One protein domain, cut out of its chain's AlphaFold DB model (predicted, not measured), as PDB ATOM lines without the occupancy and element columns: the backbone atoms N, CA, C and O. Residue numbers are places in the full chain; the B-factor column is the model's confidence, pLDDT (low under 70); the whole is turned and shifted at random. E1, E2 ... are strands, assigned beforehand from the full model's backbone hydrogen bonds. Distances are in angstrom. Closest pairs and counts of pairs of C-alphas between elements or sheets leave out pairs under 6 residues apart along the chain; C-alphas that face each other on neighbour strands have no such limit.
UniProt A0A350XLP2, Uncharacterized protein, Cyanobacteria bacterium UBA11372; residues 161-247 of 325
ATOM      1  N   THR A 161     136.654 176.388 261.129       90.19
ATOM      2  CA  THR A 161     137.327 175.681 262.226       90.19
ATOM      3  C   THR A 161     136.453 174.551 262.754       90.19
ATOM      4  O   THR A 161     135.244 174.712 262.946       90.19
ATOM      5  N   ARG A 162     137.072 173.401 263.004       92.06
ATOM      6  CA  ARG A 162     136.497 172.262 263.724       92.06
ATOM      7  C   ARG A 162     137.447 171.851 264.839       92.06
ATOM      8  O   ARG A 162     138.657 172.019 264.715       92.06
ATOM      9  N   PHE A 163     136.894 171.315 265.912       91.31
ATOM     10  CA  PHE A 163     137.625 170.880 267.093       91.31
ATOM     11  C   PHE A 163     137.571 169.363 267.221       91.31
ATOM     12  O   PHE A 163     136.641 168.724 266.733       91.31
ATOM     13  N   PHE A 164     138.584 168.792 267.861       92.44
ATOM     14  CA  PHE A 164     138.683 167.365 268.144       92.44
ATOM     15  C   PHE A 164     139.506 167.119 269.411       92.44
ATOM     16  O   PHE A 164     140.283 167.973 269.840       92.44
ATOM     17  N   ASN A 165     139.332 165.947 270.026       90.94
ATOM     18  CA  ASN A 165     140.087 165.548 271.211       90.94
ATOM     19  C   ASN A 165     140.220 164.017 271.287       90.94
ATOM     20  O   ASN A 165     139.239 163.295 271.502       90.94
ATOM     21  N   PHE A 166     141.447 163.515 271.128       89.44
ATOM     22  CA  PHE A 166     141.722 162.077 271.159       89.44
ATOM     23  C   PHE A 166     141.742 161.481 272.565       89.44
ATOM     24  O   PHE A 166     141.351 160.330 272.717       89.44
ATOM     25  N   VAL A 167     142.196 162.223 273.576       82.62
ATOM     26  CA  VAL A 167     142.465 161.684 274.925       82.62
ATOM     27  C   VAL A 167     141.327 162.013 275.900       82.62
ATOM     28  O   VAL A 167     141.030 161.230 276.798       82.62
ATOM     29  N   GLY A 168     140.609 163.113 275.665       67.56
ATOM     30  CA  GLY A 168     139.637 163.657 276.612       67.56
ATOM     31  C   GLY A 168     140.313 164.426 277.752       67.56
ATOM     32  O   GLY A 168     141.508 164.280 277.996       67.56
ATOM     33  N   GLY A 169     139.539 165.262 278.445       61.47
ATOM     34  CA  GLY A 169     140.037 166.153 279.498       61.47
ATOM     35  C   GLY A 169     140.053 167.628 279.087       61.47
ATOM     36  O   GLY A 169     139.912 167.972 277.912       61.47
ATOM     37  N   ASN A 170     140.178 168.507 280.084       55.38
ATOM     38  CA  ASN A 170     140.226 169.952 279.881       55.38
ATOM     39  C   ASN A 170     141.654 170.365 279.469       55.38
ATOM     40  O   ASN A 170     142.611 169.980 280.139       55.38
ATOM     41  N   GLY A 171     141.811 171.105 278.368       58.59
ATOM     42  CA  GLY A 171     143.126 171.550 277.871       58.59
ATOM     43  C   GLY A 171     143.913 170.544 277.016       58.59
ATOM     44  O   GLY A 171     145.113 170.719 276.829       58.59
ATOM     45  N   THR A 172     143.270 169.492 276.498       66.06
ATOM     46  CA  THR A 172     143.858 168.573 275.493       66.06
ATOM     47  C   THR A 172     143.174 168.689 274.129       66.06
ATOM     48  O   THR A 172     143.302 167.813 273.272       66.06
ATOM     49  N   GLY A 173     142.374 169.742 273.952       84.12
ATOM     50  CA  GLY A 173     141.632 169.981 272.725       84.12
ATOM     51  C   GLY A 173     142.566 170.410 271.603       84.12
ATOM     52  O   GLY A 173     143.561 171.094 271.821       84.12
ATOM     53  N   GLN A 174     142.215 170.039 270.384       91.44
ATOM     54  CA  GLN A 174     142.898 170.485 269.181       91.44
ATOM     55  C   GLN A 174     141.872 171.065 268.214       91.44
ATOM     56  O   GLN A 174     140.675 170.775 268.304       91.44
ATOM     57  N   SER A 175     142.335 171.894 267.288       92.88
ATOM     58  CA  SER A 175     141.508 172.399 266.198       92.88
ATOM     59  C   SER A 175     142.184 172.212 264.856       92.88
ATOM     60  O   SER A 175     143.411 172.204 264.745       92.88
ATOM     61  N   ILE A 176     141.348 172.064 263.837       94.88
ATOM     62  CA  ILE A 176     141.703 172.120 262.431       94.88
ATOM     63  C   ILE A 176     140.908 173.258 261.796       94.88
ATOM     64  O   ILE A 176     139.677 173.268 261.817       94.88
ATOM     65  N   THR A 177     141.617 174.231 261.239       94.00
ATOM     66  CA  THR A 177     141.037 175.315 260.445       94.00
ATOM     67  C   THR A 177     141.424 175.116 258.995       94.00
ATOM     68  O   THR A 177     142.612 175.024 258.707       94.00
ATOM     69  N   ILE A 178     140.446 175.102 258.091       92.81
ATOM     70  CA  ILE A 178     140.674 175.070 256.643       92.81
ATOM     71  C   ILE A 178     140.070 176.338 256.045       92.81
ATOM     72  O   ILE A 178     138.888 176.627 256.222       92.81
ATOM     73  N   GLN A 179     140.899 177.137 255.387       91.56
ATOM     74  CA  GLN A 179     140.501 178.369 254.715       91.56
ATOM     75  C   GLN A 179     140.051 178.081 253.281       91.56
ATOM     76  O   GLN A 179     140.395 177.047 252.713       91.56
ATOM     77  N   ALA A 180     139.306 179.009 252.675       87.00
ATOM     78  CA  ALA A 180     138.772 178.852 251.318       87.00
ATOM     79  C   ALA A 180     139.856 178.673 250.239       87.00
ATOM     80  O   ALA A 180     139.601 178.079 249.199       87.00
ATOM     81  N   ASP A 181     141.074 179.158 250.491       85.00
ATOM     82  CA  ASP A 181     142.236 178.990 249.612       85.00
ATOM     83  C   ASP A 181     142.992 177.663 249.858       85.00
ATOM     84  O   ASP A 181     144.107 177.467 249.363       85.00
ATOM     85  N   GLY A 182     142.436 176.787 250.697       85.31
ATOM     86  CA  GLY A 182     143.017 175.520 251.119       85.31
ATOM     87  C   GLY A 182     144.086 175.633 252.202       85.31
ATOM     88  O   GLY A 182     144.663 174.617 252.583       85.31
ATOM     89  N   THR A 183     144.383 176.822 252.732       93.56
ATOM     90  CA  THR A 183     145.320 176.952 253.855       93.56
ATOM     91  C   THR A 183     144.744 176.269 255.096       93.56
ATOM     92  O   THR A 183     143.651 176.586 255.554       93.56
ATOM     93  N   THR A 184     145.489 175.308 255.633       94.25
ATOM     94  CA  THR A 184     145.123 174.480 256.778       94.25
ATOM     95  C   THR A 184     146.028 174.777 257.960       94.25
ATOM     96  O   THR A 184     147.251 174.814 257.816       94.25
ATOM     97  N   ILE A 185     145.427 174.966 259.132       95.19
ATOM     98  CA  ILE A 185     146.118 175.228 260.393       95.19
ATOM     99  C   ILE A 185     145.642 174.207 261.422       95.19
ATOM    100  O   ILE A 185     144.439 174.088 261.648       95.19
ATOM    101  N   ILE A 186     146.575 173.501 262.061       95.31
ATOM    102  CA  ILE A 186     146.293 172.661 263.229       95.31
ATOM    103  C   ILE A 186     146.811 173.371 264.469       95.31
ATOM    104  O   ILE A 186     147.970 173.792 264.496       95.31
ATOM    105  N   LYS A 187     145.970 173.488 265.496       92.81
ATOM    106  CA  LYS A 187     146.375 174.025 266.797       92.81
ATOM    107  C   LYS A 187     146.141 173.021 267.908       92.81
ATOM    108  O   LYS A 187     145.119 172.340 267.913       92.81
ATOM    109  N   SER A 188     147.059 172.987 268.864       88.88
ATOM    110  CA  SER A 188     146.832 172.393 270.178       88.88
ATOM    111  C   SER A 188     146.405 173.492 271.147       88.88
ATOM    112  O   SER A 188     146.980 174.582 271.144       88.88
ATOM    113  N   HIS A 189     145.371 173.238 271.944       84.50
ATOM    114  CA  HIS A 189     144.807 174.186 272.900       84.50
ATOM    115  C   HIS A 189     145.101 173.715 274.323       84.50
ATOM    116  O   HIS A 189     144.419 172.832 274.841       84.50
ATOM    117  N   GLY A 190     146.105 174.325 274.951       72.75
ATOM    118  CA  GLY A 190     146.350 174.183 276.381       72.75
ATOM    119  C   GLY A 190     145.473 175.130 277.204       72.75
ATOM    120  O   GLY A 190     144.790 176.003 276.672       72.75
ATOM    121  N   THR A 191     145.530 174.992 278.529       65.56
ATOM    122  CA  THR A 191     144.736 175.805 279.469       65.56
ATOM    123  C   THR A 191     145.092 177.294 279.441       65.56
ATOM    124  O   THR A 191     144.254 178.126 279.759       65.56
ATOM    125  N   VAL A 192     146.335 177.639 279.085       64.88
ATOM    126  CA  VAL A 192     146.852 179.022 279.145       64.88
ATOM    127  C   VAL A 192     147.097 179.609 277.756       64.88
ATOM    128  O   VAL A 192     146.987 180.816 277.554       64.88
ATOM    129  N   SER A 193     147.456 178.774 276.783       74.00
ATOM    130  CA  SER A 193     147.791 179.216 275.432       74.00
ATOM    131  C   SER A 193     147.552 178.107 274.413       74.00
ATOM    132  O   SER A 193     147.358 176.941 274.755       74.00
ATOM    133  N   SER A 194     147.545 178.485 273.136       83.94
ATOM    134  CA  SER A 194     147.474 177.544 272.020       83.94
ATOM    135  C   SER A 194     148.761 177.584 271.200       83.94
ATOM    136  O   SER A 194     149.299 178.664 270.956       83.94
ATOM    137  N   SER A 195     149.216 176.424 270.736       86.94
ATOM    138  CA  SER A 195     150.357 176.263 269.829       86.94
ATOM    139  C   SER A 195     149.877 175.878 268.432       86.94
ATOM    140  O   SER A 195     148.862 175.200 268.279       86.94
ATOM    141  N   VAL A 196     150.584 176.335 267.396       92.75
ATOM    142  CA  VAL A 196     150.363 175.885 266.014       92.75
ATOM    143  C   VAL A 196     151.242 174.665 265.770       92.75
ATOM    144  O   VAL A 196     152.461 174.775 265.786       92.75
ATOM    145  N   GLU A 197     150.613 173.522 265.512       93.50
ATOM    146  CA  GLU A 197     151.296 172.247 265.252       93.50
ATOM    147  C   GLU A 197     151.557 172.033 263.755       93.50
ATOM    148  O   GLU A 197     152.463 171.303 263.354       93.50
ATOM    149  N   TYR A 198     150.751 172.673 262.905       95.00
ATOM    150  CA  TYR A 198     150.878 172.609 261.454       95.00
ATOM    151  C   TYR A 198     150.283 173.858 260.805       95.00
ATOM    152  O   TYR A 198     149.210 174.316 261.198       95.00
ATOM    153  N   GLN A 199     150.952 174.362 259.769       94.75
ATOM    154  CA  GLN A 199     150.424 175.373 258.860       94.75
ATOM    155  C   GLN A 199     150.917 175.074 257.443       94.75
ATOM    156  O   GLN A 199     152.120 175.010 257.198       94.75
ATOM    157  N   GLY A 200     149.993 174.887 256.505       89.88
ATOM    158  CA  GLY A 200     150.320 174.533 255.126       89.88
ATOM    159  C   GLY A 200     149.080 174.449 254.248       89.88
ATOM    160  O   GLY A 200     148.003 174.869 254.657       89.88
ATOM    161  N   LYS A 201     149.209 173.925 253.030       89.25
ATOM    162  CA  LYS A 201     148.039 173.622 252.194       89.25
ATOM    163  C   LYS A 201     147.400 172.318 252.639       89.25
ATOM    164  O   LYS A 201     148.106 171.397 253.035       89.25
ATOM    165  N   PHE A 202     146.074 172.255 252.562       87.00
ATOM    166  CA  PHE A 202     145.324 171.073 252.941       87.00
ATOM    167  C   PHE A 202     145.896 169.856 252.224       87.00
ATOM    168  O   PHE A 202     146.175 169.869 251.026       87.00
ATOM    169  N   SER A 203     146.064 168.786 252.973       82.81
ATOM    170  CA  SER A 203     146.270 167.456 252.444       82.81
ATOM    171  C   SER A 203     145.560 166.529 253.397       82.81
ATOM    172  O   SER A 203     145.714 166.672 254.607       82.81
ATOM    173  N   ASN A 204     144.793 165.567 252.880       76.62
ATOM    174  CA  ASN A 204     144.027 164.701 253.771       76.62
ATOM    175  C   ASN A 204     144.938 163.988 254.787       76.62
ATOM    176  O   ASN A 204     144.565 163.796 255.932       76.62
ATOM    177  N   ARG A 205     146.178 163.673 254.393       83.06
ATOM    178  CA  ARG A 205     147.231 163.254 255.320       83.06
ATOM    179  C   ARG A 205     148.066 164.466 255.727       83.06
ATOM    180  O   ARG A 205     148.876 164.941 254.932       83.06
ATOM    181  N   ILE A 206     147.893 164.929 256.957       89.25
ATOM    182  CA  ILE A 206     148.650 166.032 257.556       89.25
ATOM    183  C   ILE A 206     149.795 165.426 258.367       89.25
ATOM    184  O   ILE A 206     149.574 164.485 259.124       89.25
ATOM    185  N   ARG A 207     151.020 165.933 258.204       87.62
ATOM    186  CA  ARG A 207     152.172 165.549 259.036       87.62
ATOM    187  C   ARG A 207     152.465 166.666 260.026       87.62
ATOM    188  O   ARG A 207     152.653 167.805 259.609       87.62
ATOM    189  N   LEU A 208     152.481 166.324 261.305       90.12
ATOM    190  CA  LEU A 208     152.792 167.233 262.397       90.12
ATOM    191  C   LEU A 208     154.308 167.266 262.640       90.12
ATOM    192  O   LEU A 208     155.057 166.424 262.135       90.12
ATOM    193  N   GLN A 209     154.772 168.263 263.396       84.44
ATOM    194  CA  GLN A 209     156.203 168.465 263.664       84.44
ATOM    195  C   GLN A 209     156.823 167.360 264.532       84.44
ATOM    196  O   GLN A 209     158.010 167.070 264.400       84.44
ATOM    197  N   ASP A 210     156.025 166.713 265.377       82.19
ATOM    198  CA  ASP A 210     156.424 165.601 266.251       82.19
ATOM    199  C   ASP A 210     156.555 164.250 265.514       82.19
ATOM    200  O   ASP A 210     156.852 163.219 266.119       82.19
ATOM    201  N   GLY A 211     156.338 164.245 264.195       82.19
ATOM    202  CA  GLY A 211     156.384 163.061 263.345       82.19
ATOM    203  C   GLY A 211     155.071 162.284 263.291       82.19
ATOM    204  O   GLY A 211     154.920 161.449 262.398       82.19
ATOM    205  N   PHE A 212     154.106 162.565 264.169       89.69
ATOM    206  CA  PHE A 212     152.759 162.019 264.041       89.69
ATOM    207  C   PHE A 212     152.035 162.664 262.857       89.69
ATOM    208  O   PHE A 212     152.479 163.639 262.242       89.69
ATOM    209  N   GLY A 213     150.900 162.087 262.488       90.88
ATOM    210  CA  GLY A 213     150.040 162.656 261.465       90.88
ATOM    211  C   GLY A 213     148.585 162.698 261.879       90.88
ATOM    212  O   GLY A 213     148.176 162.099 262.870       90.88
ATOM    213  N   LEU A 214     147.803 163.396 261.072       93.00
ATOM    214  CA  LEU A 214     146.354 163.411 261.151       93.00
ATOM    215  C   LEU A 214     145.776 163.016 259.801       93.00
ATOM    216  O   LEU A 214     146.369 163.295 258.753       93.00
ATOM    217  N   ILE A 215     144.623 162.362 259.834       88.44
ATOM    218  CA  ILE A 215     143.875 162.016 258.632       88.44
ATOM    219  C   ILE A 215     142.370 162.085 258.882       88.44
ATOM    220  O   ILE A 215     141.916 161.670 259.946       88.44
ATOM    221  N   LEU A 216     141.605 162.627 257.933       85.94
ATOM    222  CA  LEU A 216     140.143 162.733 258.024       85.94
ATOM    223  C   LEU A 216     139.487 161.564 257.288       85.94
ATOM    224  O   LEU A 216     139.985 161.176 256.232       85.94
ATOM    225  N   ASN A 217     138.379 161.024 257.807       82.38
ATOM    226  CA  ASN A 217     137.576 160.051 257.050       82.38
ATOM    227  C   ASN A 217     136.884 160.686 255.840       82.38
ATOM    228  O   ASN A 217     136.927 161.895 255.631       82.38
ATOM    229  N   TYR A 218     136.200 159.830 255.081       66.19
ATOM    230  CA  TYR A 218     135.386 160.199 253.934       66.19
ATOM    231  C   TYR A 218     134.359 161.305 254.220       66.19
ATOM    232  O   TYR A 218     134.330 162.301 253.508       66.19
ATOM    233  N   ASP A 219     133.557 161.154 255.276       74.94
ATOM    234  CA  ASP A 219     132.486 162.105 255.606       74.94
ATOM    235  C   ASP A 219     133.007 163.399 256.255       74.94
ATOM    236  O   ASP A 219     132.231 164.302 256.567       74.94
ATOM    237  N   TYR A 220     134.324 163.492 256.478       82.94
ATOM    238  CA  TYR A 220     135.004 164.617 257.121       82.94
ATOM    239  C   TYR A 220     134.426 165.017 258.488       82.94
ATOM    240  O   TYR A 220     134.595 166.150 258.943       82.94
ATOM    241  N   ASP A 221     133.771 164.077 259.161       86.19
ATOM    242  CA  ASP A 221     133.196 164.219 260.495       86.19
ATOM    243  C   ASP A 221     134.072 163.557 261.567       86.19
ATOM    244  O   ASP A 221     133.845 163.757 262.758       86.19
ATOM    245  N   LYS A 222     135.104 162.806 261.163       91.06
ATOM    246  CA  LYS A 222     136.083 162.172 262.043       91.06
ATOM    247  C   LYS A 222     137.507 162.447 261.605       91.06
ATOM    248  O   LYS A 222     137.843 162.504 260.425       91.06
ATOM    249  N   ILE A 223     138.377 162.518 262.600       93.44
ATOM    250  CA  ILE A 223     139.818 162.619 262.435       93.44
ATOM    251  C   ILE A 223     140.499 161.487 263.198       93.44
ATOM    252  O   ILE A 223     140.062 161.100 264.284       93.44
ATOM    253  N   TYR A 224     141.572 160.953 262.624       93.50
ATOM    254  CA  TYR A 224     142.387 159.883 263.185       93.50
ATOM    255  C   TYR A 224     143.819 160.364 263.343       93.50
ATOM    256  O   TYR A 224     144.344 161.075 262.481       93.50
ATOM    257  N   SER A 225     144.467 159.933 264.417       93.25
ATOM    258  CA  SER A 225     145.904 160.108 264.582       93.25
ATOM    259  C   SER A 225     146.663 159.008 263.836       93.25
ATOM    260  O   SER A 225     146.256 157.842 263.810       93.25
ATOM    261  N   LEU A 226     147.784 159.382 263.229       89.69
ATOM    262  CA  LEU A 226     148.733 158.493 262.582       89.69
ATOM    263  C   LEU A 226     150.022 158.453 263.397       89.69
ATOM    264  O   LEU A 226     150.576 159.496 263.737       89.69
ATOM    265  N   SER A 227     150.536 157.256 263.656       88.69
ATOM    266  CA  SER A 227     151.871 157.059 264.213       88.69
ATOM    267  C   SER A 227     152.958 157.533 263.231       88.69
ATOM    268  O   SER A 227     152.689 157.635 262.030       88.69
ATOM    269  N   PRO A 228     154.212 157.745 263.679       86.56
ATOM    270  CA  PRO A 228     155.297 158.203 262.802       86.56
ATOM    271  C   PRO A 228     155.594 157.309 261.591       86.56
ATOM    272  O   PRO A 228     156.087 157.769 260.564       86.56
ATOM    273  N   ASN A 229     155.241 156.026 261.668       80.31
ATOM    274  CA  ASN A 229     155.318 155.081 260.549       80.31
ATOM    275  C   ASN A 229     154.145 155.205 259.548       80.31
ATOM    276  O   ASN A 229     154.039 154.407 258.620       80.31
ATOM    277  N   GLY A 230     153.239 156.167 259.740       75.69
ATOM    278  CA  GLY A 230     152.088 156.428 258.884       75.69
ATOM    279  C   GLY A 230     150.892 155.491 259.076       75.69
ATOM    280  O   GLY A 230     149.952 155.587 258.282       75.69
ATOM    281  N   GLN A 231     150.910 154.613 260.082       82.75
ATOM    282  CA  GLN A 231     149.792 153.731 260.432       82.75
ATOM    283  C   GLN A 231     148.809 154.428 261.377       82.75
ATOM    284  O   GLN A 231     149.208 155.326 262.113       82.75
ATOM    285  N   LEU A 232     147.545 153.996 261.401       86.38
ATOM    286  CA  LEU A 232     146.582 154.482 262.394       86.38
ATOM    287  C   LEU A 232     147.081 154.200 263.818       86.38
ATOM    288  O   LEU A 232     147.329 153.046 264.183       86.38
ATOM    289  N   ALA A 233     147.210 155.262 264.609       89.69
ATOM    290  CA  ALA A 233     147.628 155.172 265.995       89.69
ATOM    291  C   ALA A 233     146.544 154.488 266.840       89.69
ATOM    292  O   ALA A 233     145.345 154.574 266.554       89.69
ATOM    293  N   LYS A 234     146.975 153.805 267.901       91.50
ATOM    294  CA  LYS A 234     146.104 153.117 268.859       91.50
ATOM    295  C   LYS A 234     146.462 153.515 270.288       91.50
ATOM    296  O   LYS A 234     147.596 153.898 270.548       91.50
ATOM    297  N   GLY A 235     145.513 153.365 271.209       87.25
ATOM    298  CA  GLY A 235     145.751 153.520 272.645       87.25
ATOM    299  C   GLY A 235     145.430 154.895 273.234       87.25
ATOM    300  O   GLY A 235     145.753 155.116 274.392       87.25
ATOM    301  N   CYS A 236     144.790 155.812 272.496       85.88
ATOM    302  CA  CYS A 236     144.538 157.170 273.002       85.88
ATOM    303  C   CYS A 236     143.498 157.241 274.132       85.88
ATOM    304  O   CYS A 236     143.679 158.005 275.073       85.88
ATOM    305  N   LYS A 237     142.413 156.455 274.049       83.12
ATOM    306  CA  LYS A 237     141.375 156.384 275.103       83.12
ATOM    307  C   LYS A 237     141.416 155.076 275.881       83.12
ATOM    308  O   LYS A 237     141.182 155.056 277.084       83.12
ATOM    309  N   ARG A 238     141.635 153.965 275.173       83.50
ATOM    310  CA  ARG A 238     141.699 152.605 275.722       83.50
ATOM    311  C   ARG A 238     142.727 151.794 274.954       83.50
ATOM    312  O   ARG A 238     142.918 152.011 273.753       83.50
ATOM    313  N   GLU A 239     143.341 150.830 275.625       86.25
ATOM    314  CA  GLU A 239     144.302 149.921 275.010       86.25
ATOM    315  C   GLU A 239     143.711 149.230 273.767       86.25
ATOM    316  O   GLU A 239     142.544 148.841 273.740       86.25
ATOM    317  N   GLY A 240     144.501 149.156 272.692       83.56
ATOM    318  CA  GLY A 240     144.109 148.516 271.430       83.56
ATOM    319  C   GLY A 240     143.098 149.277 270.557       83.56
ATOM    320  O   GLY A 240     142.942 148.918 269.388       83.56
ATOM    321  N   THR A 241     142.447 150.333 271.058       88.12
ATOM    322  CA  THR A 241     141.466 151.123 270.284       88.12
ATOM    323  C   THR A 241     142.131 152.180 269.410       88.12
ATOM    324  O   THR A 241     143.174 152.711 269.786       88.12
ATOM    325  N   LEU A 242     141.541 152.490 268.248       90.56
ATOM    326  CA  LEU A 242     142.046 153.539 267.359       90.56
ATOM    327  C   LEU A 242     141.998 154.908 268.044       90.56
ATOM    328  O   LEU A 242     141.060 155.240 268.769       90.56
ATOM    329  N   CYS A 243     143.014 155.715 267.776       91.88
ATOM    330  CA  CYS A 243     143.033 157.123 268.124       91.88
ATOM    331  C   CYS A 243     142.152 157.908 267.148       91.88
ATOM    332  O   CYS A 243     142.656 158.475 266.180       91.88
ATOM    333  N   GLU A 244     140.842 157.912 267.394       93.25
ATOM    334  CA  GLU A 244     139.850 158.656 266.611       93.25
ATOM    335  C   GLU A 244     139.088 159.684 267.460       93.25
ATOM    336  O   GLU A 244     138.899 159.521 268.672       93.25
ATOM    337  N   SER A 245     138.633 160.753 266.812       92.75
ATOM    338  CA  SER A 245     137.745 161.754 267.393       92.75
ATOM    339  C   SER A 245     136.774 162.252 266.337       92.75
ATOM    340  O   SER A 245     137.167 162.481 265.196       92.75
ATOM    341  N   ASN A 246     135.530 162.502 266.739       91.81
ATOM    342  CA  ASN A 246     134.625 163.291 265.917       91.81
ATOM    343  C   ASN A 246     135.150 164.729 265.841       91.81
ATOM    344  O   ASN A 246     135.699 165.251 266.821       91.81
ATOM    345  N   LEU A 247     134.971 165.344 264.683       91.31
ATOM    346  CA  LEU A 247     135.081 166.771 264.484       91.31
ATOM    347  C   LEU A 247     133.778 167.420 264.925       91.31
ATOM    348  O   LEU A 247     132.694 167.025 264.507       91.31
TER     349      LEU A 247
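What this domain is: This is residues 161 to 247 of the 325 residues of an uncharacterized protein of Cyanobacteria bacterium UBA11372 (UniProt A0A350XLP2). Two small four-stranded sheets lie face to face as a sandwich, E1 E2 E3 E4, which holds the three longest strands E2, E3 and E4, and E5 E6 E7 E8, their strands crossed at 69 degrees. The chain changes sheets once, at the link from E4 to E5, and a long loop, residues 227 to 243, joins E7 to E8. The printed part has 87 residues, with no named helix and eight strands, E1 to E8, under half of the residues; the class is all strand. Each sheet is antiparallel in chain order, a meander, each strand the antiparallel neighbour of the one before. It is compact, with a radius of gyration of the C-alphas of 12.4 A and spans of 38 by 31 by 24 A.

Where its parts are: E1 is residues 161 to 164, from C-alpha 161 at (137.327, 175.681, 262.226). E2 is residues 173 to 178, 16.9 A; E3 is 183 to 189, 19.3 A; E4 is 194 to 201, 20.2 A, and bends by 53 degrees at residue 197. E5 is 205 to 207, E6 213 to 216, E7 222 to 226, 13.2 A, and E8 244 to 246, ending at C-alpha 246 (134.625, 163.291, 265.917).

How they stand to each other: E2 and E3, a hairpin, are antiparallel at 169 degrees, with N 175 and O 187 2.9 A apart. E1 pairs with E2 through N 162 and O 176, 2.9 A, and E4 with E3 through N 184 and O 200, 2.7 A. This sheet is twisted, with C-alphas up to 4.2 A off its best plane. In the other sheet, E6 and E7 pair through N 215 and O 224, 3.0 A, E5 and E6 through N 206 and O 214, 2.9 A, and E7 and E8 through N 223 and O 245, 2.9 A. Between the sheets, the closest C-alphas of E1 and E8 are those of Phe 164 and Ser 245, 5.7 A apart. E3 and E6 are apart.

The domain as a whole: The two C-alphas farthest apart are those of Asp 181 and Glu 239, 38.7 A. The printed part has no cut, and its long link is E7 to E8. Residues 168 to 172, 191 to 192 and 218 have pLDDT under 70.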